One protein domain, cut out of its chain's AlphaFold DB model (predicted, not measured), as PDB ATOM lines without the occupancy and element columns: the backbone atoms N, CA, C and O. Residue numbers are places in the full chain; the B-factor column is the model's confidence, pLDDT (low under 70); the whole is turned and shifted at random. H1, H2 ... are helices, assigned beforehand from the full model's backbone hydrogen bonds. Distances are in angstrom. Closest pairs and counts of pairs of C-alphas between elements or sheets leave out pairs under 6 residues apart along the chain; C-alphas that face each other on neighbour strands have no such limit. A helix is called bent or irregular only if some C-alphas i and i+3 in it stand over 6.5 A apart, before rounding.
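Overview. This is residues 6 to 63 of the 64 residues of an uncharacterized protein of Streptomyces alkaliterrae (UniProt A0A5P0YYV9). Two long helices, H3 and H2, meet near their ends at a right-angled corner and make an open L, and the first helix, H1, folds back alongside H2 at a shallow tilt, with a gap between them. H3 is the longest helix and forms one arm of the L that sticks out with residues 44 to 47 and 49 to 62, while H1 and H2 make up most of the body. The printed part has 58 residues with three named helices, H1, H2 and H3 in that order along the chain, and no named strand; its class is all helix. The whole is loose, with a radius of gyration of the C-alphas of 14.3 A, and it is flat in outline, spanning 39 by 29 by 14 A.

Along the chain. The longest helix is H3, residues 44 to 62, with 19 residues and 27.3 A from its first to its last C-alpha. It begins at C-alpha 44, at (93.058, 113.688, 163.390), and ends at C-alpha 62, at (119.075, 105.783, 165.643). Before it comes H2, residues 26 to 41, with 16 residues and 23.4 A from first to last C-alpha. H1, residues 6 to 22, has 17 residues and measures 23.8 A from first to last C-alpha. H1 begins with the first printed residue, Ser 6, whose C-alpha is at (109.306, 123.264, 170.606). None of the three helices is bent or irregular.

Arrangement. H3 and H2 are close but not clearly touching, with 1 pair of C-alphas within 8 A. Their closest C-alphas are those of Leu 39 and Ala 45, 6.3 A apart. The lines of H2 and H3 are about perpendicular, at 89 degrees. Their centres are 22.1 A apart. H2 and H1 are also close but not clearly touching, again with 1 pair of C-alphas within 8 A. The closest C-alphas of H1 and H2 are those of Ala 15 and Ala 29, 7.6 A apart. H1 and H2 run opposite ways at a shallow tilt of 22 degrees, and their centres are 13.4 A apart. H1 and H3 are apart, with no C-alpha of the one within 8 A of the other. H2 is near both H1 and H3, and no two of the three helices touch. In H1, H2 and H3 every pair of O of residue i and N of residue i+4 is within hydrogen-bond range.

Size, cuts and confidence. The two C-alphas farthest apart are those of Lys 25 and Gly 61, at 40.2 A. The first and last printed C-alphas, those of Ser 6 and Ala 63, are 19.5 A apart. The radius of gyration of the C-alphas is 1.39 times the 10.3 A of a compact globule of 58 residues. Residues 41 to 47, of which 44 to 47 belong to H3, stand free, and so do residues 49 to 63, of which 49 to 62 belong to H3. Without these stretches the body has 36 residues, spans 28 by 22 by 12 A and has a radius of gyration of 10.2 A. The printed part has no cut and runs from residue 6 to residue 63 of a full chain of 64 residues. The link from H1 to H2, with 3 residues between them, is tight, and the link from H2 to H3, with 2 residues, is tight as well. The mean pLDDT of the printed part is 82.8. Confidence is low, under 70, at 4 residues: residues 22 to 24, of which residue 22 belongs to H1, and residue 63.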
ATOM      1  N   SER A   6     108.247 123.283 171.619       75.50
ATOM      2  CA  SER A   6     109.306 123.264 170.606       75.50
ATOM      3  C   SER A   6     108.807 123.001 169.182       75.50
ATOM      4  O   SER A   6     109.322 123.607 168.249       75.50
ATOM      5  N   GLY A   7     107.807 122.137 168.989       80.31
ATOM      6  CA  GLY A   7     107.234 121.855 167.671       80.31
ATOM      7  C   GLY A   7     106.472 123.051 167.099       80.31
ATOM      8  O   GLY A   7     106.652 123.395 165.933       80.31
ATOM      9  N   VAL A   8     105.678 123.732 167.932       81.75
ATOM     10  CA  VAL A   8     104.938 124.942 167.525       81.75
ATOM     11  C   VAL A   8     105.902 126.089 167.223       81.75
ATOM     12  O   VAL A   8     105.744 126.773 166.215       81.75
ATOM     13  N   LEU A   9     106.937 126.267 168.051       82.62
ATOM     14  CA  LEU A   9     107.983 127.263 167.815       82.62
ATOM     15  C   LEU A   9     108.743 126.994 166.512       82.62
ATOM     16  O   LEU A   9     108.936 127.917 165.725       82.62
ATOM     17  N   LEU A  10     109.132 125.742 166.249       85.38
ATOM     18  CA  LEU A  10     109.838 125.366 165.024       85.38
ATOM     19  C   LEU A  10     108.978 125.619 163.780       85.38
ATOM     20  O   LEU A  10     109.451 126.226 162.820       85.38
ATOM     21  N   LEU A  11     107.696 125.243 163.821       84.31
ATOM     22  CA  LEU A  11     106.748 125.527 162.743       84.31
ATOM     23  C   LEU A  11     106.560 127.040 162.535       84.31
ATOM     24  O   LEU A  11     106.548 127.510 161.398       84.31
ATOM     25  N   GLY A  12     106.478 127.812 163.622       84.56
ATOM     26  CA  GLY A  12     106.397 129.272 163.588       84.56
ATOM     27  C   GLY A  12     107.629 129.928 162.959       84.56
ATOM     28  O   GLY A  12     107.487 130.829 162.135       84.56
ATOM     29  N   VAL A  13     108.836 129.449 163.277       87.19
ATOM     30  CA  VAL A  13     110.088 129.938 162.670       87.19
ATOM     31  C   VAL A  13     110.138 129.622 161.176       87.19
ATOM     32  O   VAL A  13     110.496 130.494 160.385       87.19
ATOM     33  N   ILE A  14     109.741 128.414 160.765       84.81
ATOM     34  CA  ILE A  14     109.678 128.033 159.345       84.81
ATOM     35  C   ILE A  14     108.663 128.906 158.597       84.81
ATOM     36  O   ILE A  14     108.983 129.457 157.544       84.81
ATOM     37  N   ALA A  15     107.465 129.093 159.159       83.12
ATOM     38  CA  ALA A  15     106.449 129.968 158.583       83.12
ATOM     39  C   ALA A  15     106.955 131.413 158.458       83.12
ATOM     40  O   ALA A  15     106.755 132.049 157.426       83.12
ATOM     41  N   PHE A  16     107.672 131.916 159.466       82.88
ATOM     42  CA  PHE A  16     108.289 133.241 159.432       82.88
ATOM     43  C   PHE A  16     109.389 133.358 158.365       82.88
ATOM     44  O   PHE A  16     109.479 134.380 157.683       82.88
ATOM     45  N   LEU A  17     110.205 132.316 158.173       85.25
ATOM     46  CA  LEU A  17     111.206 132.271 157.105       85.25
ATOM     47  C   LEU A  17     110.562 132.309 155.715       85.25
ATOM     48  O   LEU A  17     110.997 133.104 154.882       85.25
ATOM     49  N   PHE A  18     109.502 131.528 155.483       81.25
ATOM     50  CA  PHE A  18     108.725 131.592 154.240       81.25
ATOM     51  C   PHE A  18     108.062 132.962 154.051       81.25
ATOM     52  O   PHE A  18     108.028 133.491 152.942       81.25
ATOM     53  N   PHE A  19     107.594 133.594 155.131       79.31
ATOM     54  CA  PHE A  19     107.038 134.947 155.073       79.31
ATOM     55  C   PHE A  19     108.083 135.969 154.616       79.31
ATOM     56  O   PHE A  19     107.771 136.864 153.832       79.31
ATOM     57  N   ARG A  20     109.338 135.809 155.057       79.75
ATOM     58  CA  ARG A  20     110.455 136.688 154.691       79.75
ATOM     59  C   ARG A  20     110.970 136.452 153.265       79.75
ATOM     60  O   ARG A  20     111.314 137.427 152.605       79.75
ATOM     61  N   LYS A  21     111.094 135.197 152.817       70.19
ATOM     62  CA  LYS A  21     111.732 134.859 151.527       70.19
ATOM     63  C   LYS A  21     110.769 134.847 150.340       70.19
ATOM     64  O   LYS A  21     111.186 135.251 149.261       70.19
ATOM     65  N   ASP A  22     109.513 134.452 150.537       65.38
ATOM     66  CA  ASP A  22     108.558 134.225 149.439       65.38
ATOM     67  C   ASP A  22     107.402 135.240 149.414       65.38
ATOM     68  O   ASP A  22     106.523 135.171 148.558       65.38
ATOM     69  N   GLY A  23     107.384 136.206 150.343       68.88
ATOM     70  CA  GLY A  23     106.346 137.236 150.393       68.88
ATOM     71  C   GLY A  23     104.952 136.661 150.662       68.88
ATOM     72  O   GLY A  23     103.978 137.099 150.043       68.88
ATOM     73  N   MET A  24     104.841 135.665 151.558       69.81
ATOM     74  CA  MET A  24     103.533 135.126 151.947       69.81
ATOM     75  C   MET A  24     102.602 136.269 152.347       69.81
ATOM     76  O   MET A  24     102.901 137.085 153.215       69.81
ATOM     77  N   LYS A  25     101.432 136.310 151.714       80.94
ATOM     78  CA  LYS A  25     100.374 137.244 152.091       80.94
ATOM     79  C   LYS A  25      99.900 136.896 153.497       80.94
ATOM     80  O   LYS A  25      99.799 135.721 153.846       80.94
ATOM     81  N   LEU A  26      99.523 137.913 154.272       81.44
ATOM     82  CA  LEU A  26      98.995 137.739 155.630       81.44
ATOM     83  C   LEU A  26      97.811 136.752 155.683       81.44
ATOM     84  O   LEU A  26      97.627 136.057 156.678       81.44
ATOM     85  N   SER A  27      97.070 136.620 154.577       84.06
ATOM     86  CA  SER A  27      96.015 135.618 154.410       84.06
ATOM     87  C   SER A  27      96.500 134.173 154.559       84.06
ATOM     88  O   SER A  27      95.796 133.373 155.160       84.06
ATOM     89  N   HIS A  28      97.696 133.825 154.075       83.81
ATOM     90  CA  HIS A  28      98.235 132.467 154.214       83.81
ATOM     91  C   HIS A  28      98.580 132.162 155.669       83.81
ATOM     92  O   HIS A  28      98.223 131.102 156.173       83.81
ATOM     93  N   ALA A  29      99.202 133.118 156.365       82.06
ATOM     94  CA  ALA A  29      99.503 132.983 157.787       82.06
ATOM     95  C   ALA A  29      98.220 132.817 158.619       82.06
ATOM     96  O   ALA A  29      98.150 131.935 159.473       82.06
ATOM     97  N   ALA A  30      97.188 133.613 158.322       86.88
ATOM     98  CA  ALA A  30      95.893 133.515 158.984       86.88
ATOM     99  C   ALA A  30      95.217 132.156 158.733       86.88
ATOM    100  O   ALA A  30      94.781 131.507 159.681       86.88
ATOM    101  N   VAL A  31      95.176 131.690 157.480       88.25
ATOM    102  CA  VAL A  31      94.581 130.389 157.134       88.25
ATOM    103  C   VAL A  31      95.362 129.238 157.773       88.25
ATOM    104  O   VAL A  31      94.738 128.349 158.339       88.25
ATOM    105  N   CYS A  32      96.699 129.263 157.769       84.50
ATOM    106  CA  CYS A  32      97.514 128.250 158.452       84.50
ATOM    107  C   CYS A  32      97.265 128.217 159.964       84.50
ATOM    108  O   CYS A  32      97.154 127.133 160.533       84.50
ATOM    109  N   ALA A  33      97.158 129.378 160.617       84.19
ATOM    110  CA  ALA A  33      96.887 129.450 162.051       84.19
ATOM    111  C   ALA A  33      95.492 128.902 162.397       84.19
ATOM    112  O   ALA A  33      95.359 128.081 163.304       84.19
ATOM    113  N   LEU A  34      94.464 129.304 161.640       88.12
ATOM    114  CA  LEU A  34      93.094 128.810 161.815       88.12
ATOM    115  C   LEU A  34      92.992 127.310 161.529       88.12
ATOM    116  O   LEU A  34      92.365 126.576 162.289       88.12
ATOM    117  N   PHE A  35      93.649 126.841 160.468       87.19
ATOM    118  CA  PHE A  35      93.715 125.424 160.133       87.19
ATOM    119  C   PHE A  35      94.407 124.617 161.233       87.19
ATOM    120  O   PHE A  35      93.909 123.561 161.605       87.19
ATOM    121  N   GLY A  36      95.502 125.124 161.808       84.31
ATOM    122  CA  GLY A  36      96.173 124.496 162.948       84.31
ATOM    123  C   GLY A  36      95.267 124.365 164.176       84.31
ATOM    124  O   GLY A  36      95.223 123.298 164.786       84.31
ATOM    125  N   PHE A  37      94.492 125.407 164.497       85.31
ATOM    126  CA  PHE A  37      93.492 125.368 165.572       85.31
ATOM    127  C   PHE A  37      92.388 124.340 165.309       85.31
ATOM    128  O   PHE A  37      92.046 123.565 166.197       85.31
ATOM    129  N   TYR A  38      91.866 124.294 164.082       86.44
ATOM    130  CA  TYR A  38      90.869 123.303 163.678       86.44
ATOM    131  C   TYR A  38      91.415 121.869 163.766       86.44
ATOM    132  O   TYR A  38      90.748 120.963 164.264       86.44
ATOM    133  N   LEU A  39      92.656 121.656 163.323       84.50
ATOM    134  CA  LEU A  39      93.294 120.343 163.333       84.50
ATOM    135  C   LEU A  39      93.551 119.839 164.760       84.50
ATOM    136  O   LEU A  39      93.431 118.637 164.996       84.50
ATOM    137  N   ALA A  40      93.867 120.746 165.691       82.69
ATOM    138  CA  ALA A  40      94.125 120.438 167.097       82.69
ATOM    139  C   ALA A  40      92.893 119.898 167.841       82.69
ATOM    140  O   ALA A  40      93.051 119.059 168.724       82.69
ATOM    141  N   ASP A  41      91.694 120.353 167.476       83.69
ATOM    142  CA  ASP A  41      90.430 119.875 168.054       83.69
ATOM    143  C   ASP A  41      89.877 118.634 167.325       83.69
ATOM    144  O   ASP A  41      89.095 117.856 167.868       83.69
ATOM    145  N   SER A  42      90.319 118.395 166.088       85.38
ATOM    146  CA  SER A  42      89.822 117.283 165.278       85.38
ATOM    147  C   SER A  42      90.285 115.904 165.772       85.38
ATOM    148  O   SER A  42      91.372 115.738 166.329       85.38
ATOM    149  N   ALA A  43      89.527 114.857 165.421       86.75
ATOM    150  CA  ALA A  43      89.919 113.460 165.650       86.75
ATOM    151  C   ALA A  43      91.271 113.080 164.999       86.75
ATOM    152  O   ALA A  43      91.898 112.094 165.392       86.75
ATOM    153  N   LEU A  44      91.753 113.872 164.031       83.00
ATOM    154  CA  LEU A  44      93.058 113.688 163.390       83.00
ATOM    155  C   LEU A  44      94.225 114.011 164.331       83.00
ATOM    156  O   LEU A  44      95.323 113.492 164.127       83.00
ATOM    157  N   ALA A  45      94.005 114.811 165.381       83.44
ATOM    158  CA  ALA A  45      95.032 115.156 166.360       83.44
ATOM    159  C   ALA A  45      95.664 113.905 166.996       83.44
ATOM    160  O   ALA A  45      96.883 113.845 167.164       83.44
ATOM    161  N   ALA A  46      94.859 112.873 167.278       84.25
ATOM    162  CA  ALA A  46      95.344 111.598 167.807       84.25
ATOM    163  C   ALA A  46      96.284 110.879 166.823       84.25
ATOM    164  O   ALA A  46      97.339 110.383 167.223       84.25
ATOM    165  N   GLY A  47      95.943 110.880 165.530       86.62
ATOM    166  CA  GLY A  47      96.780 110.306 164.472       86.62
ATOM    167  C   GLY A  47      98.115 111.038 164.310       86.62
ATOM    168  O   GLY A  47      99.159 110.397 164.197       86.62
ATOM    169  N   ILE A  48      98.108 112.374 164.381       85.44
ATOM    170  CA  ILE A  48      99.327 113.199 164.324       85.44
ATOM    171  C   ILE A  48     100.238 112.898 165.517       85.44
ATOM    172  O   ILE A  48     101.449 112.747 165.357       85.44
ATOM    173  N   HIS A  49      99.661 112.765 166.711       83.00
ATOM    174  CA  HIS A  49     100.417 112.446 167.917       83.00
ATOM    175  C   HIS A  49     101.072 111.065 167.836       83.00
ATOM    176  O   HIS A  49     102.253 110.924 168.150       83.00
ATOM    177  N   ALA A  50     100.320 110.062 167.373       87.62
ATOM    178  CA  ALA A  50     100.825 108.711 167.178       87.62
ATOM    179  C   ALA A  50     101.956 108.683 166.139       87.62
ATOM    180  O   ALA A  50     103.018 108.127 166.405       87.62
ATOM    181  N   GLY A  51     101.772 109.350 164.993       86.62
ATOM    182  CA  GLY A  51     102.804 109.461 163.960       86.62
ATOM    183  C   GLY A  51     104.071 110.164 164.458       86.62
ATOM    184  O   GLY A  51     105.178 109.689 164.216       86.62
ATOM    185  N   SER A  52     103.920 111.255 165.215       83.75
ATOM    186  CA  SER A  52     105.051 111.982 165.800       83.75
ATOM    187  C   SER A  52     105.816 111.131 166.817       83.75
ATOM    188  O   SER A  52     107.046 111.123 166.793       83.75
ATOM    189  N   ASN A  53     105.112 110.354 167.646       86.81
ATOM    190  CA  ASN A  53     105.734 109.421 168.582       86.81
ATOM    191  C   ASN A  53     106.495 108.298 167.859       86.81
ATOM    192  O   ASN A  53     107.591 107.934 168.278       86.81
ATOM    193  N   THR A  54     105.966 107.794 166.741       89.56
ATOM    194  CA  THR A  54     106.670 106.816 165.897       89.56
ATOM    195  C   THR A  54     107.986 107.387 165.375       89.56
ATOM    196  O   THR A  54     109.026 106.757 165.537       89.56
ATOM    197  N   VAL A  55     107.976 108.598 164.811       87.00
ATOM    198  CA  VAL A  55     109.197 109.254 164.308       87.00
ATOM    199  C   VAL A  55     110.195 109.519 165.437       87.00
ATOM    200  O   VAL A  55     111.382 109.246 165.276       87.00
ATOM    201  N   ALA A  56     109.726 109.985 166.597       86.12
ATOM    202  CA  ALA A  56     110.570 110.197 167.770       86.12
ATOM    203  C   ALA A  56     111.225 108.894 168.253       86.12
ATOM    204  O   ALA A  56     112.409 108.893 168.588       86.12
ATOM    205  N   ASN A  57     110.491 107.780 168.242       87.38
ATOM    206  CA  ASN A  57     111.018 106.473 168.626       87.38
ATOM    207  C   ASN A  57     112.057 105.950 167.617       87.38
ATOM    208  O   ASN A  57     113.085 105.416 168.019       87.38
ATOM    209  N   LEU A  58     111.838 106.168 166.314       88.62
ATOM    210  CA  LEU A  58     112.817 105.839 165.267       88.62
ATOM    211  C   LEU A  58     114.112 106.653 165.419       88.62
ATOM    212  O   LEU A  58     115.198 106.090 165.339       88.62
ATOM    213  N   LEU A  59     114.004 107.960 165.680       86.50
ATOM    214  CA  LEU A  59     115.154 108.835 165.941       86.50
ATOM    215  C   LEU A  59     115.890 108.449 167.228       86.50
ATOM    216  O   LEU A  59     117.115 108.433 167.242       86.50
ATOM    217  N   SER A  60     115.155 108.102 168.287       82.94
ATOM    218  CA  SER A  60     115.739 107.653 169.558       82.94
ATOM    219  C   SER A  60     116.472 106.318 169.411       82.94
ATOM    220  O   SER A  60     117.490 106.114 170.057       82.94
ATOM    221  N   GLY A  61     115.987 105.425 168.541       82.50
ATOM    222  CA  GLY A  61     116.665 104.170 168.208       82.50
ATOM    223  C   GLY A  61     117.852 104.324 167.249       82.50
ATOM    224  O   GLY A  61     118.678 103.421 167.175       82.50
ATOM    225  N   LEU A  62     117.943 105.444 166.518       80.31
ATOM    226  CA  LEU A  62     119.075 105.783 165.643       80.31
ATOM    227  C   LEU A  62     120.156 106.608 166.362       80.31
ATOM    228  O   LEU A  62     121.244 106.785 165.815       80.31
ATOM    229  N   ALA A  63     119.869 107.124 167.559       60.62
ATOM    230  CA  ALA A  63     120.868 107.767 168.397       60.62
ATOM    231  C   ALA A  63     121.950 106.734 168.761       60.62
ATOM    232  O   ALA A  63     121.726 105.863 169.600       60.62
TER     233      ALA A  63